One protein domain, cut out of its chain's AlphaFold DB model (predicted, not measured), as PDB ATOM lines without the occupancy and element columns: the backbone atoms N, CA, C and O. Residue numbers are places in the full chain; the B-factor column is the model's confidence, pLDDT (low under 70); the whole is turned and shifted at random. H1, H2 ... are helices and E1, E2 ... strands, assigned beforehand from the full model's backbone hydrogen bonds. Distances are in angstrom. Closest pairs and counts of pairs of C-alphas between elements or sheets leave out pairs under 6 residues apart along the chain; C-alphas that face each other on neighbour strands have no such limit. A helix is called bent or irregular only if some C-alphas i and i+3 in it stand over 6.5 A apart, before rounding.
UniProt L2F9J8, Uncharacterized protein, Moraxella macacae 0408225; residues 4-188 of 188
ATOM      1  N   SER A   4       6.056 -54.499 -24.748       49.38
ATOM      2  CA  SER A   4       6.185 -54.761 -23.311       49.38
ATOM      3  C   SER A   4       4.853 -55.197 -22.694       49.38
ATOM      4  O   SER A   4       4.782 -56.275 -22.113       49.38
ATOM      5  N   LEU A   5       3.764 -54.458 -22.958       51.72
ATOM      6  CA  LEU A   5       2.410 -54.880 -22.573       51.72
ATOM      7  C   LEU A   5       2.064 -56.240 -23.160       51.72
ATOM      8  O   LEU A   5       1.657 -57.129 -22.431       51.72
ATOM      9  N   ILE A   6       2.262 -56.436 -24.466       50.91
ATOM     10  CA  ILE A   6       1.940 -57.720 -25.096       50.91
ATOM     11  C   ILE A   6       2.765 -58.844 -24.463       50.91
ATOM     12  O   ILE A   6       2.201 -59.902 -24.228       50.91
ATOM     13  N   LYS A   7       4.048 -58.634 -24.133       52.38
ATOM     14  CA  LYS A   7       4.893 -59.630 -23.451       52.38
ATOM     15  C   LYS A   7       4.353 -59.984 -22.059       52.38
ATOM     16  O   LYS A   7       4.204 -61.171 -21.785       52.38
ATOM     17  N   ILE A   8       3.989 -58.984 -21.250       53.34
ATOM     18  CA  ILE A   8       3.320 -59.175 -19.947       53.34
ATOM     19  C   ILE A   8       1.993 -59.940 -20.130       53.34
ATOM     20  O   ILE A   8       1.661 -60.816 -19.344       53.34
ATOM     21  N   LEU A   9       1.268 -59.676 -21.220       49.47
ATOM     22  CA  LEU A   9      -0.045 -60.259 -21.518       49.47
ATOM     23  C   LEU A   9      -0.007 -61.637 -22.213       49.47
ATOM     24  O   LEU A   9      -1.047 -62.284 -22.300       49.47
ATOM     25  N   THR A  10       1.131 -62.094 -22.761       45.00
ATOM     26  CA  THR A  10       1.193 -63.322 -23.595       45.00
ATOM     27  C   THR A  10       2.016 -64.473 -23.031       45.00
ATOM     28  O   THR A  10       1.921 -65.571 -23.584       45.00
ATOM     29  N   GLN A  11       2.824 -64.285 -21.982       48.75
ATOM     30  CA  GLN A  11       3.775 -65.331 -21.583       48.75
ATOM     31  C   GLN A  11       3.253 -66.375 -20.591       48.75
ATOM     32  O   GLN A  11       3.852 -67.450 -20.547       48.75
ATOM     33  N   ASP A  12       2.102 -66.173 -19.941       42.06
ATOM     34  CA  ASP A  12       1.500 -67.220 -19.110       42.06
ATOM     35  C   ASP A  12       0.310 -67.913 -19.775       42.06
ATOM     36  O   ASP A  12      -0.795 -67.381 -19.918       42.06
ATOM     37  N   ARG A  13       0.529 -69.177 -20.155       38.50
ATOM     38  CA  ARG A  13      -0.546 -70.125 -20.456       38.50
ATOM     39  C   ARG A  13      -1.295 -70.440 -19.157       38.50
ATOM     40  O   ARG A  13      -1.048 -71.498 -18.595       38.50
ATOM     41  N   ASN A  14      -2.168 -69.538 -18.698       36.91
ATOM     42  CA  ASN A  14      -3.386 -69.801 -17.900       36.91
ATOM     43  C   ASN A  14      -3.930 -68.590 -17.126       36.91
ATOM     44  O   ASN A  14      -4.794 -68.774 -16.272       36.91
ATOM     45  N   ILE A  15      -3.533 -67.358 -17.439       39.03
ATOM     46  CA  ILE A  15      -4.237 -66.186 -16.910       39.03
ATOM     47  C   ILE A  15      -4.935 -65.517 -18.089       39.03
ATOM     48  O   ILE A  15      -4.304 -65.077 -19.046       39.03
ATOM     49  N   GLY A  16      -6.266 -65.527 -18.074       36.41
ATOM     50  CA  GLY A  16      -7.103 -64.899 -19.095       36.41
ATOM     51  C   GLY A  16      -7.045 -63.372 -19.016       36.41
ATOM     52  O   GLY A  16      -8.074 -62.752 -18.791       36.41
ATOM     53  N   ILE A  17      -5.861 -62.775 -19.201       45.09
ATOM     54  CA  ILE A  17      -5.611 -61.315 -19.149       45.09
ATOM     55  C   ILE A  17      -6.002 -60.631 -20.473       45.09
ATOM     56  O   ILE A  17      -5.827 -59.440 -20.699       45.09
ATOM     57  N   LEU A  18      -6.587 -61.388 -21.395       38.06
ATOM     58  CA  LEU A  18      -7.199 -60.850 -22.589       38.06
ATOM     59  C   LEU A  18      -8.544 -61.541 -22.758       38.06
ATOM     60  O   LEU A  18      -8.613 -62.745 -23.013       38.06
ATOM     61  N   SER A  19      -9.617 -60.756 -22.781       42.84
ATOM     62  CA  SER A  19     -10.721 -61.098 -23.668       42.84
ATOM     63  C   SER A  19     -10.197 -60.910 -25.100       42.84
ATOM     64  O   SER A  19     -10.517 -59.933 -25.773       42.84
ATOM     65  N   VAL A  20      -9.336 -61.830 -25.569       45.72
ATOM     66  CA  VAL A  20      -8.732 -61.843 -26.923       45.72
ATOM     67  C   VAL A  20      -9.821 -61.727 -28.002       45.72
ATOM     68  O   VAL A  20      -9.568 -61.325 -29.132       45.72
ATOM     69  N   THR A  21     -11.065 -62.028 -27.633       47.41
ATOM     70  CA  THR A  21     -12.279 -61.877 -28.427       47.41
ATOM     71  C   THR A  21     -12.675 -60.435 -28.774       47.41
ATOM     72  O   THR A  21     -13.410 -60.283 -29.747       47.41
ATOM     73  N   THR A  22     -12.227 -59.381 -28.069       55.16
ATOM     74  CA  THR A  22     -12.688 -57.991 -28.330       55.16
ATOM     75  C   THR A  22     -11.589 -56.940 -28.534       55.16
ATOM     76  O   THR A  22     -11.894 -55.849 -29.019       55.16
ATOM     77  N   GLY A  23     -10.321 -57.235 -28.222       67.56
ATOM     78  CA  GLY A  23      -9.212 -56.274 -28.377       67.56
ATOM     79  C   GLY A  23      -9.206 -55.132 -27.348       67.56
ATOM     80  O   GLY A  23      -8.588 -54.091 -27.591       67.56
ATOM     81  N   GLN A  24      -9.906 -55.322 -26.227       80.12
ATOM     82  CA  GLN A  24      -9.932 -54.413 -25.078       80.12
ATOM     83  C   GLN A  24      -9.021 -54.918 -23.956       80.12
ATOM     84  O   GLN A  24      -8.865 -56.128 -23.779       80.12
ATOM     85  N   LEU A  25      -8.437 -53.979 -23.219       83.44
ATOM     86  CA  LEU A  25      -7.585 -54.200 -22.061       83.44
ATOM     87  C   LEU A  25      -8.123 -53.367 -20.891       83.44
ATOM     88  O   LEU A  25      -8.344 -52.166 -21.041       83.44
ATOM     89  N   GLU A  26      -8.314 -54.003 -19.740       89.00
ATOM     90  CA  GLU A  26      -8.616 -53.306 -18.491       89.00
ATOM     91  C   GLU A  26      -7.297 -52.869 -17.852       89.00
ATOM     92  O   GLU A  26      -6.459 -53.693 -17.485       89.00
ATOM     93  N   ILE A  27      -7.094 -51.563 -17.734       91.12
ATOM     94  CA  ILE A  27      -5.886 -50.986 -17.149       91.12
ATOM     95  C   ILE A  27      -6.215 -50.228 -15.868       91.12
ATOM     96  O   ILE A  27      -7.300 -49.670 -15.703       91.12
ATOM     97  N   ALA A  28      -5.242 -50.180 -14.973       93.94
ATOM     98  CA  ALA A  28      -5.210 -49.285 -13.837       93.94
ATOM     99  C   ALA A  28      -4.208 -48.162 -14.113       93.94
ATOM    100  O   ALA A  28      -3.068 -48.431 -14.491       93.94
ATOM    101  N   ARG A  29      -4.637 -46.916 -13.913       95.25
ATOM    102  CA  ARG A  29      -3.794 -45.721 -13.912       95.25
ATOM    103  C   ARG A  29      -3.466 -45.375 -12.463       95.25
ATOM    104  O   ARG A  29      -4.359 -45.054 -11.675       95.25
ATOM    105  N   ILE A  30      -2.189 -45.496 -12.130       95.88
ATOM    106  CA  ILE A  30      -1.618 -45.291 -10.804       95.88
ATOM    107  C   ILE A  30      -0.944 -43.916 -10.787       95.88
ATOM    108  O   ILE A  30      -0.031 -43.692 -11.588       95.88
ATOM    109  N   PRO A  31      -1.368 -43.004  -9.896       94.88
ATOM    110  CA  PRO A  31      -0.784 -41.677  -9.826       94.88
ATOM    111  C   PRO A  31       0.666 -41.748  -9.348       94.88
ATOM    112  O   PRO A  31       0.976 -42.422  -8.361       94.88
ATOM    113  N   VAL A  32       1.546 -41.025 -10.038       93.44
ATOM    114  CA  VAL A  32       2.939 -40.856  -9.611       93.44
ATOM    115  C   VAL A  32       3.181 -39.397  -9.297       93.44
ATOM    116  O   VAL A  32       2.928 -38.506 -10.106       93.44
ATOM    117  N   MET A  33       3.694 -39.128  -8.102       89.31
ATOM    118  CA  MET A  33       3.934 -37.751  -7.727       89.31
ATOM    119  C   MET A  33       5.152 -37.204  -8.457       89.31
ATOM    120  O   MET A  33       6.243 -37.767  -8.385       89.31
ATOM    121  N   ASN A  34       4.957 -36.053  -9.099       87.81
ATOM    122  CA  ASN A  34       5.984 -35.345  -9.855       87.81
ATOM    123  C   ASN A  34       6.540 -36.132 -11.058       87.81
ATOM    124  O   ASN A  34       7.584 -35.773 -11.582       87.81
ATOM    125  N   ALA A  35       5.838 -37.151 -11.547       89.81
ATOM    126  CA  ALA A  35       6.191 -37.842 -12.783       89.81
ATOM    127  C   ALA A  35       4.917 -38.212 -13.556       89.81
ATOM    128  O   ALA A  35       3.815 -38.043 -13.029       89.81
ATOM    129  N   PRO A  36       5.029 -38.687 -14.806       91.94
ATOM    130  CA  PRO A  36       3.872 -39.208 -15.513       91.94
ATOM    131  C   PRO A  36       3.313 -40.460 -14.825       91.94
ATOM    132  O   PRO A  36       4.068 -41.295 -14.317       91.94
ATOM    133  N   ASP A  37       1.990 -40.603 -14.860       94.50
ATOM    134  CA  ASP A  37       1.289 -41.710 -14.215       94.50
ATOM    135  C   ASP A  37       1.674 -43.062 -14.812       94.50
ATOM    136  O   ASP A  37       1.992 -43.192 -16.001       94.50
ATOM    137  N   TRP A  38       1.598 -44.092 -13.978       93.75
ATOM    138  CA  TRP A  38       1.832 -45.459 -14.411       93.75
ATOM    139  C   TRP A  38       0.545 -46.088 -14.902       93.75
ATOM    140  O   TRP A  38      -0.510 -45.908 -14.300       93.75
ATOM    141  N   ILE A  39       0.636 -46.873 -15.970       92.00
ATOM    142  CA  ILE A  39      -0.456 -47.729 -16.414       92.00
ATOM    143  C   ILE A  39      -0.011 -49.184 -16.400       92.00
ATOM    144  O   ILE A  39       1.044 -49.545 -16.927       92.00
ATOM    145  N   ILE A  40      -0.838 -50.027 -15.798       90.06
ATOM    146  CA  ILE A  40      -0.618 -51.470 -15.710       90.06
ATOM    147  C   ILE A  40      -1.931 -52.210 -15.980       90.06
ATOM    148  O   ILE A  40      -2.999 -51.631 -15.776       90.06
ATOM    149  N   PRO A  41      -1.897 -53.476 -16.420       89.19
ATOM    150  CA  PRO A  41      -3.094 -54.308 -16.442       89.19
ATOM    151  C   PRO A  41      -3.711 -54.405 -15.044       89.19
ATOM    152  O   PRO A  41      -3.003 -54.607 -14.053       89.19
ATOM    153  N   LYS A  42      -5.035 -54.263 -14.962       90.44
ATOM    154  CA  LYS A  42      -5.778 -54.316 -13.696       90.44
ATOM    155  C   LYS A  42      -5.545 -55.634 -12.955       90.44
ATOM    156  O   LYS A  42      -5.533 -55.654 -11.729       90.44
ATOM    157  N   GLU A  43      -5.372 -56.716 -13.699       86.12
ATOM    158  CA  GLU A  43      -5.208 -58.078 -13.197       86.12
ATOM    159  C   GLU A  43      -3.936 -58.254 -12.364       86.12
ATOM    160  O   GLU A  43      -3.882 -59.169 -11.551       86.12
ATOM    161  N   LEU A  44      -2.946 -57.370 -12.527       88.44
ATOM    162  CA  LEU A  44      -1.725 -57.394 -11.723       88.44
ATOM    163  C   LEU A  44      -1.930 -56.801 -10.324       88.44
ATOM    164  O   LEU A  44      -1.073 -56.974  -9.465       88.44
ATOM    165  N   ILE A  45      -3.032 -56.087 -10.074       92.19
ATOM    166  CA  ILE A  45      -3.323 -55.514  -8.758       92.19
ATOM    167  C   ILE A  45      -3.982 -56.575  -7.879       92.19
ATOM    168  O   ILE A  45      -5.144 -56.931  -8.075       92.19
ATOM    169  N   LEU A  46      -3.255 -57.022  -6.857       92.88
ATOM    170  CA  LEU A  46      -3.740 -57.984  -5.870       92.88
ATOM    171  C   LEU A  46      -4.523 -57.309  -4.739       92.88
ATOM    172  O   LEU A  46      -5.520 -57.850  -4.259       92.88
ATOM    173  N   ALA A  47      -4.072 -56.131  -4.302       94.06
ATOM    174  CA  ALA A  47      -4.712 -55.365  -3.238       94.06
ATOM    175  C   ALA A  47      -4.399 -53.869  -3.348       94.06
ATOM    176  O   ALA A  47      -3.344 -53.477  -3.846       94.06
ATOM    177  N   ILE A  48      -5.310 -53.040  -2.839       95.81
ATOM    178  CA  ILE A  48      -5.089 -51.613  -2.584       95.81
ATOM    179  C   ILE A  48      -5.542 -51.366  -1.150       95.81
ATOM    180  O   ILE A  48      -6.720 -51.541  -0.833       95.81
ATOM    181  N   GLU A  49      -4.610 -50.996  -0.281       94.44
ATOM    182  CA  GLU A  49      -4.856 -50.850   1.151       94.44
ATOM    183  C   GLU A  49      -4.454 -49.448   1.624       94.44
ATOM    184  O   GLU A  49      -3.424 -48.925   1.194       94.44
ATOM    185  N   PRO A  50      -5.234 -48.804   2.511       94.88
ATOM    186  CA  PRO A  50      -4.832 -47.534   3.097       94.88
ATOM    187  C   PRO A  50      -3.605 -47.750   3.989       94.88
ATOM    188  O   PRO A  50      -3.658 -48.502   4.962       94.88
ATOM    189  N   TYR A  51      -2.505 -47.070   3.674       93.44
ATOM    190  CA  TYR A  51      -1.242 -47.222   4.387       93.44
ATOM    191  C   TYR A  51      -0.434 -45.932   4.285       93.44
ATOM    192  O   TYR A  51      -0.033 -45.528   3.196       93.44
ATOM    193  N   ARG A  52      -0.221 -45.270   5.427       92.31
ATOM    194  CA  ARG A  52       0.378 -43.924   5.472       92.31
ATOM    195  C   ARG A  52       1.831 -43.897   5.908       92.31
ATOM    196  O   ARG A  52       2.565 -42.972   5.564       92.31
ATOM    197  N   ASP A  53       2.235 -44.902   6.675       90.56
ATOM    198  CA  ASP A  53       3.598 -44.992   7.166       90.56
ATOM    199  C   ASP A  53       4.525 -45.350   6.017       90.56
ATOM    200  O   ASP A  53       4.220 -46.203   5.189       90.56
ATOM    201  N   ARG A  54       5.678 -44.698   5.947       91.06
ATOM    202  CA  ARG A  54       6.657 -45.014   4.920       91.06
ATOM    203  C   ARG A  54       7.432 -46.274   5.296       91.06
ATOM    204  O   ARG A  54       8.062 -46.304   6.353       91.06
ATOM    205  N   ILE A  55       7.421 -47.275   4.422       91.81
ATOM    206  CA  ILE A  55       8.025 -48.588   4.673       91.81
ATOM    207  C   ILE A  55       8.798 -49.081   3.455       91.81
ATOM    208  O   ILE A  55       8.483 -48.738   2.325       91.81
ATOM    209  N   TRP A  56       9.811 -49.909   3.697       89.69
ATOM    210  CA  TRP A  56      10.611 -50.538   2.642       89.69
ATOM    211  C   TRP A  56      10.168 -51.972   2.366       89.69
ATOM    212  O   TRP A  56      10.359 -52.453   1.259       89.69
ATOM    213  N   ASN A  57       9.528 -52.608   3.349       90.69
ATOM    214  CA  ASN A  57       9.057 -53.985   3.305       90.69
ATOM    215  C   ASN A  57       7.655 -54.055   3.911       90.69
ATOM    216  O   ASN A  57       7.390 -53.423   4.941       90.69
ATOM    217  N   PHE A  58       6.759 -54.793   3.264       91.88
ATOM    218  CA  PHE A  58       5.362 -54.936   3.647       91.88
ATOM    219  C   PHE A  58       4.995 -56.412   3.781       91.88
ATOM    220  O   PHE A  58       5.098 -57.181   2.830       91.88
ATOM    221  N   LEU A  59       4.513 -56.805   4.962       91.31
ATOM    222  CA  LEU A  59       4.067 -58.172   5.202       91.31
ATOM    223  C   LEU A  59       2.633 -58.354   4.691       91.31
ATOM    224  O   LEU A  59       1.669 -58.100   5.416       91.31
ATOM    225  N   TRP A  60       2.492 -58.835   3.459       91.25
ATOM    226  CA  TRP A  60       1.199 -59.078   2.830       91.25
ATOM    227  C   TRP A  60       0.874 -60.572   2.785       91.25
ATOM    228  O   TRP A  60       1.614 -61.371   2.217       91.25
ATOM    229  N   GLN A  61      -0.236 -60.972   3.413       90.50
ATOM    230  CA  GLN A  61      -0.686 -62.376   3.504       90.50
ATOM    231  C   GLN A  61       0.401 -63.378   3.957       90.50
ATOM    232  O   GLN A  61       0.389 -64.546   3.575       90.50
ATOM    233  N   GLY A  62       1.337 -62.935   4.805       87.12
ATOM    234  CA  GLY A  62       2.431 -63.768   5.315       87.12
ATOM    235  C   GLY A  62       3.656 -63.865   4.398       87.12
ATOM    236  O   GLY A  62       4.592 -64.584   4.739       87.12
ATOM    237  N   GLN A  63       3.672 -63.140   3.278       85.94
ATOM    238  CA  GLN A  63       4.841 -62.949   2.423       85.94
ATOM    239  C   GLN A  63       5.417 -61.548   2.632       85.94
ATOM    240  O   GLN A  63       4.666 -60.581   2.754       85.94
ATOM    241  N   ASP A  64       6.745 -61.447   2.664       88.88
ATOM    242  CA  ASP A  64       7.432 -60.159   2.676       88.88
ATOM    243  C   ASP A  64       7.516 -59.597   1.253       88.88
ATOM    244  O   ASP A  64       7.849 -60.319   0.309       88.88
ATOM    245  N   VAL A  65       7.149 -58.330   1.099       89.75
ATOM    246  CA  VAL A  65       6.999 -57.660  -0.190       89.75
ATOM    247  C   VAL A  65       7.805 -56.368  -0.163       89.75
ATOM    248  O   VAL A  65       7.492 -55.461   0.610       89.75
ATOM    249  N   SER A  66       8.803 -56.259  -1.039       89.06
ATOM    250  CA  SER A  66       9.598 -55.039  -1.183       89.06
ATOM    251  C   SER A  66       8.740 -53.890  -1.711       89.06
ATOM    252  O   SER A  66       7.920 -54.055  -2.620       89.06
ATOM    253  N   VAL A  67       8.940 -52.705  -1.140       90.56
ATOM    254  CA  VAL A  67       8.096 -51.534  -1.366       90.56
ATOM    255  C   VAL A  67       8.837 -50.456  -2.150       90.56
ATOM    256  O   VAL A  67       9.806 -49.847  -1.687       90.56
ATOM    257  N   TYR A  68       8.323 -50.160  -3.340       90.12
ATOM    258  CA  TYR A  68       8.713 -49.009  -4.137       90.12
ATOM    259  C   TYR A  68       7.857 -47.788  -3.795       90.12
ATOM    260  O   TYR A  68       6.658 -47.885  -3.539       90.12
ATOM    261  N   HIS A  69       8.469 -46.608  -3.821       90.75
ATOM    262  CA  HIS A  69       7.804 -45.361  -3.458       90.75
ATOM    263  C   HIS A  69       7.615 -44.499  -4.705       90.75
ATOM    264  O   HIS A  69       8.592 -43.993  -5.252       90.75
ATOM    265  N   LEU A  70       6.364 -44.281  -5.113       90.69
ATOM    266  CA  LEU A  70       5.989 -43.407  -6.234       90.69
ATOM    267  C   LEU A  70       5.782 -41.949  -5.805       90.69
ATOM    268  O   LEU A  70       5.092 -41.172  -6.465       90.69
ATOM    269  N   LEU A  71       6.384 -41.582  -4.676       90.56
ATOM    270  CA  LEU A  71       6.314 -40.264  -4.080       90.56
ATOM    271  C   LEU A  71       7.670 -39.842  -3.493       90.56
ATOM    272  O   LEU A  71       8.449 -40.693  -3.038       90.56
ATOM    273  N   PRO A  72       7.974 -38.531  -3.476       86.88
ATOM    274  CA  PRO A  72       9.170 -37.999  -2.842       86.88
ATOM    275  C   PRO A  72       9.262 -38.354  -1.359       86.88
ATOM    276  O   PRO A  72       8.267 -38.545  -0.669       86.88
ATOM    277  N   LYS A  73      10.488 -38.340  -0.823       85.44
ATOM    278  CA  LYS A  73      10.728 -38.648   0.597       85.44
ATOM    279  C   LYS A  73      10.059 -37.682   1.583       85.44
ATOM    280  O   LYS A  73       9.992 -38.004   2.764       85.44
ATOM    281  N   THR A  74       9.674 -36.500   1.115       85.25
ATOM    282  CA  THR A  74       9.056 -35.431   1.907       85.25
ATOM    283  C   THR A  74       7.551 -35.600   2.060       85.25
ATOM    284  O   THR A  74       6.971 -34.963   2.932       85.25
ATOM    285  N   GLU A  75       6.942 -36.440   1.229       89.12
ATOM    286  CA  GLU A  75       5.497 -36.607   1.142       89.12
ATOM    287  C   GLU A  75       5.055 -37.881   1.862       89.12
ATOM    288  O   GLU A  75       5.838 -38.819   2.051       89.12
ATOM    289  N   GLN A  76       3.798 -37.898   2.302       90.00
ATOM    290  CA  GLN A  76       3.210 -39.041   2.995       90.00
ATOM    291  C   GLN A  76       2.409 -39.896   2.022       90.00
ATOM    292  O   GLN A  76       1.641 -39.378   1.214       90.00
ATOM    293  N   ALA A  77       2.572 -41.213   2.134       92.56
ATOM    294  CA  ALA A  77       1.753 -42.146   1.380       92.56
ATOM    295  C   ALA A  77       0.304 -42.088   1.883       92.56
ATOM    296  O   ALA A  77       0.037 -41.780   3.048       92.56
ATOM    297  N   GLU A  78      -0.639 -42.403   1.008       95.19
ATOM    298  CA  GLU A  78      -2.047 -42.574   1.376       95.19
ATOM    299  C   GLU A  78      -2.461 -44.040   1.295       95.19
ATOM    300  O   GLU A  78      -3.243 -44.515   2.127       95.19
ATOM    301  N   SER A  79      -1.908 -44.766   0.325       95.38
ATOM    302  CA  SER A  79      -2.182 -46.179   0.117       95.38
ATOM    303  C   SER A  79      -0.944 -46.949  -0.329       95.38
ATOM    304  O   SER A  79       0.037 -46.386  -0.828       95.38
ATOM    305  N   ILE A  80      -1.013 -48.263  -0.124       95.88
ATOM    306  CA  ILE A  80      -0.107 -49.243  -0.700       95.88
ATOM    307  C   ILE A  80      -0.878 -50.119  -1.689       95.88
ATOM    308  O   ILE A  80      -1.958 -50.630  -1.388       95.88
ATOM    309  N   ILE A  81      -0.320 -50.281  -2.882       95.69
ATOM    310  CA  ILE A  81      -0.819 -51.179  -3.919       95.69
ATOM    311  C   ILE A  81       0.077 -52.409  -3.912       95.69
ATOM    312  O   ILE A  81       1.288 -52.275  -4.055       95.69
ATOM    313  N   VAL A  82      -0.494 -53.599  -3.776       94.19
ATOM    314  CA  VAL A  82       0.257 -54.847  -3.933       94.19
ATOM    315  C   VAL A  82       0.082 -55.333  -5.360       94.19
ATOM    316  O   VAL A  82      -1.040 -55.599  -5.795       94.19
ATOM    317  N   LEU A  83       1.197 -55.437  -6.074       91.44
ATOM    318  CA  LEU A  83       1.266 -55.910  -7.446       91.44
ATOM    319  C   LEU A  83       1.871 -57.306  -7.527       91.44
ATOM    320  O   LEU A  83       2.842 -57.621  -6.835       91.44
ATOM    321  N   GLU A  84       1.328 -58.108  -8.433       85.31
ATOM    322  CA  GLU A  84       1.958 -59.325  -8.926       85.31
ATOM    323  C   GLU A  84       2.898 -58.975 -10.089       85.31
ATOM    324  O   GLU A  84       2.502 -58.293 -11.040       85.31
ATOM    325  N   SER A  85       4.162 -59.400 -10.000       76.19
ATOM    326  CA  SER A  85       5.088 -59.364 -11.138       76.19
ATOM    327  C   SER A  85       4.833 -60.570 -12.056       76.19
ATOM    328  O   SER A  85       3.772 -61.184 -12.025       76.19
ATOM    329  N   ILE A  86       5.805 -60.951 -12.888       66.50
ATOM    330  CA  ILE A  86       5.680 -62.105 -13.798       66.50
ATOM    331  C   ILE A  86       5.545 -63.440 -13.039       66.50
ATOM    332  O   ILE A  86       5.097 -64.430 -13.603       66.50
ATOM    333  N   THR A  87       5.923 -63.493 -11.762       65.31
ATOM    334  CA  THR A  87       5.818 -64.714 -10.951       65.31
ATOM    335  C   THR A  87       5.165 -64.413  -9.609       65.31
ATOM    336  O   THR A  87       5.360 -63.336  -9.044       65.31
ATOM    337  N   ASP A  88       4.443 -65.394  -9.075       66.38
ATOM    338  CA  ASP A  88       3.732 -65.333  -7.790       66.38
ATOM    339  C   ASP A  88       4.656 -65.079  -6.583       66.38
ATOM    340  O   ASP A  88       4.226 -64.551  -5.553       66.38
ATOM    341  N   VAL A  89       5.938 -65.419  -6.723       70.31
ATOM    342  CA  VAL A  89       7.001 -65.170  -5.741       70.31
ATOM    343  C   VAL A  89       7.545 -63.739  -5.769       70.31
ATOM    344  O   VAL A  89       8.022 -63.266  -4.740       70.31
ATOM    345  N   HIS A  90       7.438 -63.026  -6.891       73.56
ATOM    346  CA  HIS A  90       7.928 -61.654  -7.022       73.56
ATOM    347  C   HIS A  90       6.746 -60.688  -6.951       73.56
ATOM    348  O   HIS A  90       6.175 -60.280  -7.958       73.56
ATOM    349  N   ARG A  91       6.347 -60.331  -5.730       87.44
ATOM    350  CA  ARG A  91       5.344 -59.287  -5.488       87.44
ATOM    351  C   ARG A  91       6.045 -57.974  -5.187       87.44
ATOM    352  O   ARG A  91       7.134 -57.971  -4.619       87.44
ATOM    353  N   ILE A  92       5.410 -56.865  -5.549       90.06
ATOM    354  CA  ILE A  92       5.933 -55.520  -5.291       90.06
ATOM    355  C   ILE A  92       4.845 -54.690  -4.620       90.06
ATOM    356  O   ILE A  92       3.698 -54.686  -5.059       90.06
ATOM    357  N   GLY A  93       5.206 -53.970  -3.564       92.56
ATOM    358  CA  GLY A  93       4.363 -52.951  -2.955       92.56
ATOM    359  C   GLY A  93       4.655 -51.597  -3.590       92.56
ATOM    360  O   GLY A  93       5.815 -51.231  -3.739       92.56
ATOM    361  N   LEU A  94       3.636 -50.829  -3.950       94.44
ATOM    362  CA  LEU A  94       3.786 -49.450  -4.406       94.44
ATOM    363  C   LEU A  94       3.124 -48.515  -3.408       94.44
ATOM    364  O   LEU A  94       1.912 -48.579  -3.224       94.44
ATOM    365  N   GLN A  95       3.895 -47.623  -2.797       94.62
ATOM    366  CA  GLN A  95       3.326 -46.517  -2.037       94.62
ATOM    367  C   GLN A  95       3.010 -45.356  -2.957       94.62
ATOM    368  O   GLN A  95       3.882 -44.896  -3.701       94.62
ATOM    369  N   ILE A  96       1.770 -44.884  -2.874       95.81
ATOM    370  CA  ILE A  96       1.253 -43.800  -3.703       95.81
ATOM    371  C   ILE A  96       0.520 -42.764  -2.853       95.81
ATOM    372  O   ILE A  96       0.139 -43.012  -1.704       95.81
ATOM    373  N   GLN A  97       0.294 -41.609  -3.465       94.62
ATOM    374  CA  GLN A  97      -0.623 -40.590  -2.981       94.62
ATOM    375  C   GLN A  97      -1.681 -40.332  -4.059       94.62
ATOM    376  O   GLN A  97      -1.335 -40.226  -5.236       94.62
ATOM    377  N   GLY A  98      -2.951 -40.224  -3.665       92.25
ATOM    378  CA  GLY A  98      -4.086 -40.192  -4.584       92.25
ATOM    379  C   GLY A  98      -4.683 -41.571  -4.875       92.25
ATOM    380  O   GLY A  98      -4.258 -42.595  -4.337       92.25
ATOM    381  N   ASP A  99      -5.697 -41.580  -5.739       94.00
ATOM    382  CA  ASP A  99      -6.510 -42.759  -6.031       94.00
ATOM    383  C   ASP A  99      -6.109 -43.440  -7.346       94.00
ATOM    384  O   ASP A  99      -5.855 -42.789  -8.362       94.00
ATOM    385  N   VAL A 100      -6.134 -44.774  -7.348       95.56
ATOM    386  CA  VAL A 100      -6.005 -45.575  -8.572       95.56
ATOM    387  C   VAL A 100      -7.305 -45.498  -9.367       95.56
ATOM    388  O   VAL A 100      -8.385 -45.776  -8.841       95.56
ATOM    389  N   THR A 101      -7.207 -45.172 -10.654       95.56
ATOM    390  CA  THR A 101      -8.363 -45.145 -11.566       95.56
ATOM    391  C   THR A 101      -8.302 -46.306 -12.551       95.56
ATOM    392  O   THR A 101      -7.221 -46.735 -12.940       95.56
ATOM    393  N   PHE A 102      -9.455 -46.841 -12.956       93.88
ATOM    394  CA  PHE A 102      -9.537 -48.002 -13.848       93.88
ATOM    395  C   PHE A 102     -10.192 -47.621 -15.171       93.88
ATOM    396  O   PHE A 102     -11.209 -46.926 -15.176       93.88
ATOM    397  N   HIS A 103      -9.628 -48.107 -16.274       90.00
ATOM    398  CA  HIS A 103     -10.039 -47.752 -17.631       90.00
ATOM    399  C   HIS A 103     -10.109 -48.996 -18.514       90.00
ATOM    400  O   HIS A 103      -9.232 -49.855 -18.455       90.00
ATOM    401  N   SER A 104     -11.126 -49.061 -19.371       89.75
ATOM    402  CA  SER A 104     -11.242 -50.080 -20.417       89.75
ATOM    403  C   SER A 104     -10.820 -49.462 -21.742       89.75
ATOM    404  O   SER A 104     -11.526 -48.606 -22.277       89.75
ATOM    405  N   VAL A 105      -9.661 -49.862 -22.262       86.56
ATOM    406  CA  VAL A 105      -9.041 -49.230 -23.437       86.56
ATOM    407  C   VAL A 105      -8.875 -50.226 -24.568       86.56
ATOM    408  O   VAL A 105      -8.621 -51.412 -24.341       86.56
ATOM    409  N   ARG A 106      -8.990 -49.781 -25.820       84.56
ATOM    410  CA  ARG A 106      -8.597 -50.641 -26.943       84.56
ATOM    411  C   ARG A 106      -7.082 -50.645 -27.057       84.56
ATOM    412  O   ARG A 106      -6.443 -49.601 -27.005       84.56
ATOM    413  N   ILE A 107      -6.499 -51.804 -27.345       76.69
ATOM    414  CA  ILE A 107      -5.039 -51.918 -27.528       76.69
ATOM    415  C   ILE A 107      -4.543 -50.979 -28.645       76.69
ATOM    416  O   ILE A 107      -3.433 -50.463 -28.580       76.69
ATOM    417  N   SER A 108      -5.376 -50.704 -29.656       79.50
ATOM    418  CA  SER A 108      -5.072 -49.757 -30.738       79.50
ATOM    419  C   SER A 108      -4.990 -48.287 -30.306       79.50
ATOM    420  O   SER A 108      -4.478 -47.464 -31.064       79.50
ATOM    421  N   GLU A 109      -5.551 -47.939 -29.149       82.19
ATOM    422  CA  GLU A 109      -5.562 -46.574 -28.611       82.19
ATOM    423  C   GLU A 109      -4.280 -46.264 -27.834       82.19
ATOM    424  O   GLU A 109      -3.841 -45.117 -27.832       82.19
ATOM    425  N   LEU A 110      -3.624 -47.290 -27.284       82.56
ATOM    426  CA  LEU A 110      -2.317 -47.174 -26.643       82.56
ATOM    427  C   LEU A 110      -1.223 -47.040 -27.705       82.56
ATOM    428  O   LEU A 110      -0.818 -48.012 -28.354       82.56
ATOM    429  N   LYS A 111      -0.741 -45.813 -27.894       85.31
ATOM    430  CA  LYS A 111       0.322 -45.506 -28.858       85.31
ATOM    431  C   LYS A 111       1.638 -45.302 -28.138       85.31
ATOM    432  O   LYS A 111       1.687 -44.598 -27.140       85.31
ATOM    433  N   ASP A 112       2.710 -45.867 -28.676       82.94
ATOM    434  CA  ASP A 112       4.052 -45.564 -28.186       82.94
ATOM    435  C   ASP A 112       4.327 -44.066 -28.337       82.94
ATOM    436  O   ASP A 112       4.019 -43.469 -29.375       82.94
ATOM    437  N   VAL A 113       4.929 -43.487 -27.307       84.19
ATOM    438  CA  VAL A 113       5.426 -42.116 -27.341       84.19
ATOM    439  C   VAL A 113       6.875 -42.167 -27.799       84.19
ATOM    440  O   VAL A 113       7.678 -42.940 -27.273       84.19
ATOM    441  N   ASP A 114       7.210 -41.377 -28.817       85.06
ATOM    442  CA  ASP A 114       8.600 -41.244 -29.234       85.06
ATOM    443  C   ASP A 114       9.419 -40.475 -28.184       85.06
ATOM    444  O   ASP A 114       8.891 -39.741 -27.346       85.06
ATOM    445  N   ALA A 115      10.741 -40.645 -28.227       80.75
ATOM    446  CA  ALA A 115      11.632 -40.027 -27.251       80.75
ATOM    447  C   ALA A 115      11.540 -38.489 -27.244       80.75
ATOM    448  O   ALA A 115      11.741 -37.876 -26.200       80.75
ATOM    449  N   THR A 116      11.221 -37.860 -28.380       86.06
ATOM    450  CA  THR A 116      11.118 -36.400 -28.486       86.06
ATOM    451  C   THR A 116       9.881 -35.881 -27.766       86.06
ATOM    452  O   THR A 116       9.991 -34.949 -26.976       86.06
ATOM    453  N   VAL A 117       8.719 -36.496 -27.984       87.38
ATOM    454  CA  VAL A 117       7.466 -36.143 -27.306       87.38
ATOM    455  C   VAL A 117       7.565 -36.430 -25.810       87.38
ATOM    456  O   VAL A 117       7.133 -35.609 -24.997       87.38
ATOM    457  N   TYR A 118       8.185 -37.552 -25.428       86.00
ATOM    458  CA  TYR A 118       8.451 -37.856 -24.022       86.00
ATOM    459  C   TYR A 118       9.315 -36.766 -23.378       86.00
ATOM    460  O   TYR A 118       8.927 -36.185 -22.366       86.00
ATOM    461  N   GLN A 119      10.436 -36.412 -24.013       85.44
ATOM    462  CA  GLN A 119      11.335 -35.378 -23.510       85.44
ATOM    463  C   GLN A 119      10.651 -34.006 -23.423       85.44
ATOM    464  O   GLN A 119      10.763 -33.341 -22.400       85.44
ATOM    465  N   GLN A 120       9.883 -33.606 -24.437       88.44
ATOM    466  CA  GLN A 120       9.108 -32.357 -24.413       88.44
ATOM    467  C   GLN A 120       8.089 -32.325 -23.269       88.44
ATOM    468  O   GLN A 120       7.872 -31.279 -22.654       88.44
ATOM    469  N   THR A 121       7.473 -33.468 -22.966       87.38
ATOM    470  CA  THR A 121       6.540 -33.596 -21.842       87.38
ATOM    471  C   THR A 121       7.270 -33.409 -20.516       87.38
ATOM    472  O   THR A 121       6.818 -32.631 -19.677       87.38
ATOM    473  N   LEU A 122       8.426 -34.056 -20.343       87.12
ATOM    474  CA  LEU A 122       9.257 -33.857 -19.157       87.12
ATOM    475  C   LEU A 122       9.706 -32.396 -19.020       87.12
ATOM    476  O   LEU A 122       9.597 -31.831 -17.939       87.12
ATOM    477  N   GLU A 123      10.137 -31.753 -20.105       88.69
ATOM    478  CA  GLU A 123      10.551 -30.341 -20.099       88.69
ATOM    479  C   GLU A 123       9.406 -29.409 -19.684       88.69
ATOM    480  O   GLU A 123       9.623 -28.440 -18.957       88.69
ATOM    481  N   SER A 124       8.187 -29.717 -20.127       89.31
ATOM    482  CA  SER A 124       7.015 -28.869 -19.903       89.31
ATOM    483  C   SER A 124       6.407 -29.044 -18.512       89.31
ATOM    484  O   SER A 124       5.999 -28.059 -17.896       89.31
ATOM    485  N   PHE A 125       6.332 -30.281 -18.018       87.00
ATOM    486  CA  PHE A 125       5.552 -30.619 -16.822       87.00
ATOM    487  C   PHE A 125       6.399 -31.143 -15.660       87.00
ATOM    488  O   PHE A 125       6.024 -30.966 -14.502       87.00
ATOM    489  N   TYR A 126       7.563 -31.731 -15.941       88.19
ATOM    490  CA  TYR A 126       8.409 -32.398 -14.946       88.19
ATOM    491  C   TYR A 126       9.893 -31.988 -15.054       88.19
ATOM    492  O   TYR A 126      10.776 -32.849 -15.094       88.19
ATOM    493  N   PRO A 127      10.222 -30.679 -15.075       86.56
ATOM    494  CA  PRO A 127      11.584 -30.213 -15.359       86.56
ATOM    495  C   PRO A 127      12.618 -30.678 -14.321       86.56
ATOM    496  O   PRO A 127      13.800 -30.814 -14.630       86.56
ATOM    497  N   HIS A 128      12.177 -30.960 -13.097       83.38
ATOM    498  CA  HIS A 128      13.030 -31.457 -12.021       83.38
ATOM    499  C   HIS A 128      13.565 -32.876 -12.292       83.38
ATOM    500  O   HIS A 128      14.674 -33.175 -11.858       83.38
ATOM    501  N   ILE A 129      12.841 -33.726 -13.041       83.00
ATOM    502  CA  ILE A 129      13.336 -35.054 -13.451       83.00
ATOM    503  C   ILE A 129      14.565 -34.879 -14.347       83.00
ATOM    504  O   ILE A 129      15.603 -35.497 -14.122       83.00
ATOM    505  N   LEU A 130      14.492 -33.964 -15.317       82.06
ATOM    506  CA  LEU A 130      15.605 -33.677 -16.227       82.06
ATOM    507  C   LEU A 130      16.811 -33.081 -15.496       82.06
ATOM    508  O   LEU A 130      17.961 -33.359 -15.842       82.06
ATOM    509  N   GLU A 131      16.566 -32.253 -14.480       82.31
ATOM    510  CA  GLU A 131      17.629 -31.726 -13.628       82.31
ATOM    511  C   GLU A 131      18.315 -32.843 -12.828       82.31
ATOM    512  O   GLU A 131      19.546 -32.892 -12.794       82.31
ATOM    513  N   GLN A 132      17.548 -33.776 -12.256       78.38
ATOM    514  CA  GLN A 132      18.087 -34.947 -11.560       78.38
ATOM    515  C   GLN A 132      18.928 -35.822 -12.492       78.38
ATOM    516  O   GLN A 132      20.087 -36.092 -12.176       78.38
ATOM    517  N   GLU A 133      18.416 -36.167 -13.676       78.38
ATOM    518  CA  GLU A 133      19.175 -36.931 -14.676       78.38
ATOM    519  C   GLU A 133      20.488 -36.230 -15.056       78.38
ATOM    520  O   GLU A 133      21.535 -36.863 -15.232       78.38
ATOM    521  N   ARG A 134      20.466 -34.898 -15.183       81.19
ATOM    522  CA  ARG A 134      21.665 -34.114 -15.491       81.19
ATOM    523  C   ARG A 134      22.685 -34.172 -14.356       81.19
ATOM    524  O   ARG A 134      23.879 -34.311 -14.630       81.19
ATOM    525  N   LEU A 135      22.239 -34.052 -13.106       79.12
ATOM    526  CA  LEU A 135      23.100 -34.142 -11.925       79.12
ATOM    527  C   LEU A 135      23.714 -35.538 -11.789       79.12
ATOM    528  O   LEU A 135      24.914 -35.652 -11.539       79.12
ATOM    529  N   GLU A 136      22.935 -36.593 -12.026       76.12
ATOM    530  CA  GLU A 136      23.414 -37.980 -12.020       76.12
ATOM    531  C   GLU A 136      24.482 -38.216 -13.086       76.12
ATOM    532  O   GLU A 136      25.566 -38.713 -12.768       76.12
ATOM    533  N   LYS A 137      24.247 -37.762 -14.325       76.06
ATOM    534  CA  LYS A 137      25.240 -37.836 -15.410       76.06
ATOM    535  C   LYS A 137      26.525 -37.084 -15.058       76.06
ATOM    536  O   LYS A 137      27.623 -37.583 -15.302       76.06
ATOM    537  N   GLN A 138      26.419 -35.908 -14.435       75.81
ATOM    538  CA  GLN A 138      27.587 -35.149 -13.974       75.81
ATOM    539  C   GLN A 138      28.339 -35.856 -12.840       75.81
ATOM    540  O   GLN A 138      29.572 -35.849 -12.823       75.81
ATOM    541  N   HIS A 139      27.626 -36.453 -11.885       70.19
ATOM    542  CA  HIS A 139      28.225 -37.224 -10.797       70.19
ATOM    543  C   HIS A 139      28.943 -38.467 -11.326       70.19
ATOM    544  O   HIS A 139      30.083 -38.714 -10.935       70.19
ATOM    545  N   GLN A 140      28.330 -39.195 -12.259       63.75
ATOM    546  CA  GLN A 140      28.944 -40.350 -12.912       63.75
ATOM    547  C   GLN A 140      30.199 -39.945 -13.687       63.75
ATOM    548  O   GLN A 140      31.248 -40.564 -13.516       63.75
ATOM    549  N   GLN A 141      30.146 -38.856 -14.457       65.88
ATOM    550  CA  GLN A 141      31.308 -38.373 -15.203       65.88
ATOM    551  C   GLN A 141      32.483 -38.003 -14.281       65.88
ATOM    552  O   GLN A 141      33.615 -38.397 -14.547       65.88
ATOM    553  N   LYS A 142      32.214 -37.362 -13.135       63.25
ATOM    554  CA  LYS A 142      33.238 -37.085 -12.111       63.25
ATOM    555  C   LYS A 142      33.813 -38.356 -11.473       63.25
ATOM    556  O   LYS A 142      34.991 -38.389 -11.128       63.25
ATOM    557  N   GLN A 143      33.009 -39.405 -11.294       62.03
ATOM    558  CA  GLN A 143      33.494 -40.691 -10.777       62.03
ATOM    559  C   GLN A 143      34.359 -41.442 -11.802       62.03
ATOM    560  O   GLN A 143      35.370 -42.034 -11.424       62.03
ATOM    561  N   LEU A 144      34.010 -41.365 -13.090       59.22
ATOM    562  CA  LEU A 144      34.797 -41.901 -14.209       59.22
ATOM    563  C   LEU A 144      36.149 -41.187 -14.370       59.22
ATOM    564  O   LEU A 144      37.149 -41.829 -14.674       59.22
ATOM    565  N   GLU A 145      36.197 -39.875 -14.133       59.53
ATOM    566  CA  GLU A 145      37.446 -39.102 -14.147       59.53
ATOM    567  C   GLU A 145      38.371 -39.457 -12.968       59.53
ATOM    568  O   GLU A 145      39.594 -39.440 -13.117       59.53
ATOM    569  N   ASN A 146      37.803 -39.842 -11.818       59.25
ATOM    570  CA  ASN A 146      38.562 -40.205 -10.616       59.25
ATOM    571  C   ASN A 146      39.043 -41.670 -10.590       59.25
ATOM    572  O   ASN A 146      40.049 -41.956  -9.942       59.25
ATOM    573  N   ASN A 147      38.382 -42.592 -11.297       57.38
ATOM    574  CA  ASN A 147      38.756 -44.009 -11.347       57.38
ATOM    575  C   ASN A 147      39.266 -44.395 -12.745       57.38
ATOM    576  O   ASN A 147      38.497 -44.636 -13.673       57.38
ATOM    577  N   GLN A 148      40.589 -44.487 -12.903       55.88
ATOM    578  CA  GLN A 148      41.210 -44.951 -14.146       55.88
ATOM    579  C   GLN A 148      40.737 -46.374 -14.509       55.88
ATOM    580  O   GLN A 148      41.101 -47.344 -13.851       55.88
ATOM    581  N   ARG A 149      40.010 -46.476 -15.632       51.66
ATOM    582  CA  ARG A 149      39.716 -47.691 -16.423       51.66
ATOM    583  C   ARG A 149      38.928 -48.805 -15.717       51.66
ATOM    584  O   ARG A 149      39.467 -49.870 -15.435       51.66
ATOM    585  N   LEU A 150      37.610 -48.644 -15.664       46.44
ATOM    586  CA  LEU A 150      36.679 -49.749 -15.913       46.44
ATOM    587  C   LEU A 150      35.809 -49.347 -17.106       46.44
ATOM    588  O   LEU A 150      35.302 -48.231 -17.172       46.44
ATOM    589  N   ALA A 151      35.776 -50.216 -18.114       42.53
ATOM    590  CA  ALA A 151      35.047 -49.993 -19.351       42.53
ATOM    591  C   ALA A 151      33.562 -49.753 -19.060       42.53
ATOM    592  O   ALA A 151      33.006 -50.371 -18.156       42.53
ATOM    593  N   TYR A 152      32.952 -48.874 -19.857       42.75
ATOM    594  CA  TYR A 152      31.508 -48.676 -19.951       42.75
ATOM    595  C   TYR A 152      30.774 -50.020 -19.825       42.75
ATOM    596  O   TYR A 152      30.833 -50.849 -20.734       42.75
ATOM    597  N   GLN A 153      30.080 -50.230 -18.711       40.94
ATOM    598  CA  GLN A 153      28.896 -51.070 -18.696       40.94
ATOM    599  C   GLN A 153      27.729 -50.088 -18.633       40.94
ATOM    600  O   GLN A 153      27.671 -49.311 -17.680       40.94
ATOM    601  N   PRO A 154      26.866 -50.029 -19.661       36.84
ATOM    602  CA  PRO A 154      25.592 -49.342 -19.520       36.84
ATOM    603  C   PRO A 154      24.926 -49.926 -18.272       36.84
ATOM    604  O   PRO A 154      24.740 -51.142 -18.206       36.84
ATOM    605  N   THR A 155      24.643 -49.111 -17.255       44.34
ATOM    606  CA  THR A 155      23.743 -49.546 -16.187       44.34
ATOM    607  C   THR A 155      22.435 -49.961 -16.854       44.34
ATOM    608  O   THR A 155      21.974 -49.294 -17.777       44.34
ATOM    609  N   GLU A 156      21.827 -51.060 -16.411       42.00
ATOM    610  CA  GLU A 156      20.572 -51.635 -16.932       42.00
ATOM    611  C   GLU A 156      19.337 -50.703 -16.818       42.00
ATOM    612  O   GLU A 156      18.194 -51.132 -16.957       42.00
ATOM    613  N   GLN A 157      19.555 -49.405 -16.594       43.34
ATOM    614  CA  GLN A 157      18.565 -48.341 -16.484       43.34
ATOM    615  C   GLN A 157      17.878 -47.995 -17.816       43.34
ATOM    616  O   GLN A 157      16.849 -47.328 -17.796       43.34
ATOM    617  N   ASP A 158      18.379 -48.470 -18.963       45.75
ATOM    618  CA  ASP A 158      17.862 -48.063 -20.280       45.75
ATOM    619  C   ASP A 158      16.460 -48.607 -20.629       45.75
ATOM    620  O   ASP A 158      15.858 -48.134 -21.590       45.75
ATOM    621  N   TYR A 159      15.896 -49.575 -19.889       51.00
ATOM    622  CA  TYR A 159      14.595 -50.170 -20.258       51.00
ATOM    623  C   TYR A 159      13.773 -50.693 -19.071       51.00
ATOM    624  O   TYR A 159      13.277 -51.821 -19.130       51.00
ATOM    625  N   VAL A 160      13.631 -49.920 -17.989       65.19
ATOM    626  CA  VAL A 160      12.699 -50.277 -16.893       65.19
ATOM    627  C   VAL A 160      11.265 -49.854 -17.224       65.19
ATOM    628  O   VAL A 160      10.337 -50.213 -16.516       65.19
ATOM    629  N   PHE A 161      11.047 -49.100 -18.302       75.56
ATOM    630  CA  PHE A 161       9.712 -48.642 -18.646       75.56
ATOM    631  C   PHE A 161       9.536 -48.291 -20.127       75.56
ATOM    632  O   PHE A 161      10.500 -48.095 -20.864       75.56
ATOM    633  N   GLN A 162       8.279 -48.202 -20.560       82.25
ATOM    634  CA  GLN A 162       7.876 -47.780 -21.900       82.25
ATOM    635  C   GLN A 162       6.881 -46.614 -21.805       82.25
ATOM    636  O   GLN A 162       5.835 -46.752 -21.181       82.25
ATOM    637  N   ALA A 163       7.179 -45.484 -22.452       85.69
ATOM    638  CA  ALA A 163       6.259 -44.349 -22.529       85.69
ATOM    639  C   ALA A 163       5.169 -44.576 -23.591       85.69
ATOM    640  O   ALA A 163       5.449 -45.019 -24.713       85.69
ATOM    641  N   VAL A 164       3.927 -44.252 -23.248       88.25
ATOM    642  CA  VAL A 164       2.758 -44.392 -24.121       88.25
ATOM    643  C   VAL A 164       1.805 -43.213 -23.981       88.25
ATOM    644  O   VAL A 164       1.817 -42.501 -22.985       88.25
ATOM    645  N   MET A 165       0.984 -43.002 -25.003       89.19
ATOM    646  CA  MET A 165      -0.051 -41.983 -25.050       89.19
ATOM    647  C   MET A 165      -1.384 -42.646 -24.717       89.19
ATOM    648  O   MET A 165      -1.789 -43.584 -25.414       89.19
ATOM    649  N   LEU A 166      -2.060 -42.140 -23.691       87.75
ATOM    650  CA  LEU A 166      -3.397 -42.549 -23.274       87.75
ATOM    651  C   LEU A 166      -4.252 -41.294 -23.091       87.75
ATOM    652  O   LEU A 166      -3.886 -40.410 -22.329       87.75
ATOM    653  N   ASP A 167      -5.363 -41.191 -23.820       85.81
ATOM    654  CA  ASP A 167      -6.294 -40.048 -23.758       85.81
ATOM    655  C   ASP A 167      -5.656 -38.654 -23.938       85.81
ATOM    656  O   ASP A 167      -6.217 -37.637 -23.543       85.81
ATOM    657  N   GLY A 168      -4.499 -38.594 -24.608       84.94
ATOM    658  CA  GLY A 168      -3.741 -37.356 -24.828       84.94
ATOM    659  C   GLY A 168      -2.705 -37.047 -23.745       84.94
ATOM    660  O   GLY A 168      -1.921 -36.116 -23.929       84.94
ATOM    661  N   ASP A 169      -2.651 -37.853 -22.687       89.69
ATOM    662  CA  ASP A 169      -1.627 -37.796 -21.652       89.69
ATOM    663  C   ASP A 169      -0.505 -38.797 -21.949       89.69
ATOM    664  O   ASP A 169      -0.735 -39.925 -22.399       89.69
ATOM    665  N   VAL A 170       0.730 -38.402 -21.648       91.00
ATOM    666  CA  VAL A 170       1.853 -39.339 -21.616       91.00
ATOM    667  C   VAL A 170       1.796 -40.109 -20.303       91.00
ATOM    668  O   VAL A 170       1.782 -39.521 -19.226       91.00
ATOM    669  N   CYS A 171       1.781 -41.430 -20.399       90.56
ATOM    670  CA  CYS A 171       1.828 -42.360 -19.281       90.56
ATOM    671  C   CYS A 171       3.008 -43.319 -19.446       90.56
ATOM    672  O   CYS A 171       3.575 -43.472 -20.533       90.56
ATOM    673  N   ILE A 172       3.365 -43.990 -18.359       89.88
ATOM    674  CA  ILE A 172       4.485 -44.921 -18.307       89.88
ATOM    675  C   ILE A 172       3.993 -46.338 -18.038       89.88
ATOM    676  O   ILE A 172       3.149 -46.572 -17.184       89.88
ATOM    677  N   ILE A 173       4.558 -47.302 -18.755       88.94
ATOM    678  CA  ILE A 173       4.355 -48.728 -18.520       88.94
ATOM    679  C   ILE A 173       5.621 -49.275 -17.872       88.94
ATOM    680  O   ILE A 173       6.631 -49.392 -18.574       88.94
ATOM    681  N   PRO A 174       5.608 -49.588 -16.569       85.81
ATOM    682  CA  PRO A 174       6.774 -50.138 -15.895       85.81
ATOM    683  C   PRO A 174       7.020 -51.600 -16.299       85.81
ATOM    684  O   PRO A 174       6.093 -52.371 -16.550       85.81
ATOM    685  N   ASP A 175       8.288 -51.994 -16.331       82.81
ATOM    686  CA  ASP A 175       8.750 -53.377 -16.417       82.81
ATOM    687  C   ASP A 175       8.854 -53.934 -14.991       82.81
ATOM    688  O   ASP A 175       9.896 -53.849 -14.335       82.81
ATOM    689  N   LEU A 176       7.726 -54.454 -14.493       81.12
ATOM    690  CA  LEU A 176       7.606 -54.945 -13.117       81.12
ATOM    691  C   LEU A 176       8.592 -56.077 -12.807       81.12
ATOM    692  O   LEU A 176       9.042 -56.188 -11.672       81.12
ATOM    693  N   ASP A 177       8.984 -56.872 -13.803       74.56
ATOM    694  CA  ASP A 177       9.941 -57.966 -13.631       74.56
ATOM    695  C   ASP A 177      11.317 -57.432 -13.248       74.56
ATOM    696  O   ASP A 177      11.860 -57.762 -12.190       74.56
ATOM    697  N   LYS A 178      11.844 -56.513 -14.059       75.44
ATOM    698  CA  LYS A 178      13.126 -55.862 -13.770       75.44
ATOM    699  C   LYS A 178      13.083 -55.077 -12.469       75.44
ATOM    700  O   LYS A 178      14.057 -55.088 -11.722       75.44
ATOM    701  N   MET A 179      11.955 -54.429 -12.181       76.31
ATOM    702  CA  MET A 179      11.763 -53.726 -10.917       76.31
ATOM    703  C   MET A 179      11.828 -54.666  -9.711       76.31
ATOM    704  O   MET A 179      12.509 -54.335  -8.744       76.31
ATOM    705  N   SER A 180      11.168 -55.828  -9.762       74.94
ATOM    706  CA  SER A 180      11.228 -56.800  -8.662       74.94
ATOM    707  C   SER A 180      12.645 -57.304  -8.415       74.94
ATOM    708  O   SER A 180      13.063 -57.363  -7.265       74.94
ATOM    709  N   HIS A 181      13.406 -57.603  -9.470       71.94
ATOM    710  CA  HIS A 181      14.791 -58.061  -9.327       71.94
ATOM    711  C   HIS A 181      15.686 -56.967  -8.730       71.94
ATOM    712  O   HIS A 181      16.414 -57.221  -7.774       71.94
ATOM    713  N   PHE A 182      15.563 -55.729  -9.218       66.19
ATOM    714  CA  PHE A 182      16.342 -54.601  -8.706       66.19
ATOM    715  C   PHE A 182      16.069 -54.312  -7.224       66.19
ATOM    716  O   PHE A 182      16.978 -53.934  -6.489       66.19
ATOM    717  N   LEU A 183      14.824 -54.479  -6.774       64.56
ATOM    718  CA  LEU A 183      14.474 -54.260  -5.371       64.56
ATOM    719  C   LEU A 183      15.046 -55.340  -4.453       64.56
ATOM    720  O   LEU A 183      15.502 -55.006  -3.366       64.56
ATOM    721  N   VAL A 184      15.086 -56.592  -4.909       59.34
ATOM    722  CA  VAL A 184      15.704 -57.696  -4.162       59.34
ATOM    723  C   VAL A 184      17.226 -57.527  -4.070       59.34
ATOM    724  O   VAL A 184      17.808 -57.762  -3.012       59.34
ATOM    725  N   ASP A 185      17.877 -57.071  -5.144       54.22
ATOM    726  CA  ASP A 185      19.332 -56.869  -5.167       54.22
ATOM    727  C   ASP A 185      19.797 -55.708  -4.268       54.22
ATOM    728  O   ASP A 185      20.920 -55.733  -3.768       54.22
ATOM    729  N   LEU A 186      18.953 -54.697  -4.024       52.41
ATOM    730  CA  LEU A 186      19.265 -53.589  -3.108       52.41
ATOM    731  C   LEU A 186      19.277 -53.996  -1.625       52.41
ATOM    732  O   LEU A 186      19.873 -53.282  -0.816       52.41
ATOM    733  N   ASP A 187      18.629 -55.110  -1.277       41.88
ATOM    734  CA  ASP A 187      18.566 -55.643   0.087       41.88
ATOM    735  C   ASP A 187      19.716 -56.631   0.412       41.88
ATOM    736  O   ASP A 187      19.803 -57.103   1.551       41.88
ATOM    737  N   SER A 188      20.603 -56.940  -0.551       40.47
ATOM    738  CA  SER A 188      21.754 -57.864  -0.401       40.47
ATOM    739  C   SER A 188      23.087 -57.155  -0.135       40.47
ATOM    740  O   SER A 188      23.855 -57.660   0.719       40.47
TER     741      SER A 188
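This is residues 4 to 188 of the 188 residues of an uncharacterized protein of Moraxella macacae 0408225 (UniProt L2F9J8). This is a two-lobed body of strands with one long helical arm: one lobe is a curled five-strand sheet with H5 across one face, and the other holds the small sheet E2 E1 E8 with the hairpin E9 and E10 beside E2 and H2 over that hairpin. From H2 the chain turns a corner into H3, whose residues 132 to 143 stick out, as do residues 145 to 151 beyond them. The 185 printed residues include five named helices and ten named strands, in the order H1 E1 E2 E3 E4 E5 E6 E7 E8 H2 H3 H4 E9 E10 H5, and the class is mixed, helices and strands. The large sheet runs E3 E6 E7 E5 E4 and is mixed; the other two are antiparallel. The whole is compact, with a radius of gyration of the C-alphas of 17.8 A and spans of 56 by 41 by 33 A.

Begin with the large sheet, strongly twisted and curled like part of a barrel: E3 (residues 45 to 50), E6 (79 to 84), E7 (91 to 96), E5 (63 to 69) and E4 (57 to 60). E3 and E6 are antiparallel, with N 49 and O 80 2.9 A apart. E6 and E7 form an antiparallel hairpin, with N 81 and O 94 at 2.8 A. E7 and E5 are parallel at 38 degrees, with N 93 and O 66 at 2.9 A. The hairpin E4 and E5 is antiparallel, with N 58 and O 65 at 2.8 A; the pairing of E5 is staggered, with E4 over residues 63 to 66 and with E7 over 66 to 69. H5 (176 to 185) is on one face, making two layers, a helix over a sheet, at a height over the sheet of 9.2 A; it runs across the strands, at 76 degrees to E5 on the local plane. Its closest C-alpha pair with E5 is Ser 66 and Leu 183, 6.5 A. Look next at E1 (24 to 30), between the edge strands E2 (38 to 41) and E8 (101 to 106). N 28 of E1 and O 40 of E2, antiparallel in a hairpin, are 2.8 A apart; N 27 of E1 and O 103 of E8, also antiparallel, are 2.8 A apart. H1 (4 to 10) only grazes this sheet, with residues 5 to 9. The antiparallel hairpin E9 (161 to 166) and E10 (169 to 174) has N 164 and O 171 at 2.8 A; the closest C-alphas of E2 and E10 are those of Trp 38 and Ile 172, 4.7 A. Residues 111 to 112 pair antiparallel with 164 to 165 of E9. The closest C-alphas of H2 (115 to 125) and E9 are those of Tyr 118 and Ala 163, 7.0 A. H2 and H3 (127 to 146) only just touch, only at the corner, with 3 pairs of C-alphas within 8 A, the closest Leu 122 and Leu 130 at 7.0 A; H3 does so with residues 129 to 130 alone, at a steep tilt of 66 degrees, opposite ways. H3 and H4 (156 to 159) are apart. In H1, H2, H3 and H5 every O i to N i+4 pair is within hydrogen-bond range; H4 is too short for one, and its single O i to N i+3 pair is not within range.

Find C-alpha 45 at (-3.323, -55.514, -8.758), where E3 begins. E5 spans 18.8 A from first to last C-alpha, E6 16.5 A and E7 16.1 A; E1 spans 18.9 A. Find C-alpha 127 at (11.584, -30.213, -15.359); from there H3 runs 29.2 A to C-alpha 146 at (38.562, -40.205, -10.616). H4 is irregular, but only just: C-alphas 156 and 159 are 7.0 A apart. H5 ends at C-alpha 185, (19.332, -56.869, -5.167).

The C-alphas of Thr 21 and Asn 146, the two farthest apart, are 58.1 A from each other. Without the stretches that stand free, the body spans 44 by 38 by 37 A. The printed part has no cut, and its one long link is H1 to E1, 13 residues. The mean pLDDT of the printed part is 77.5; residues 4 to 23, 86 to 88, 140 to 160 and 182 to 188 are under 70.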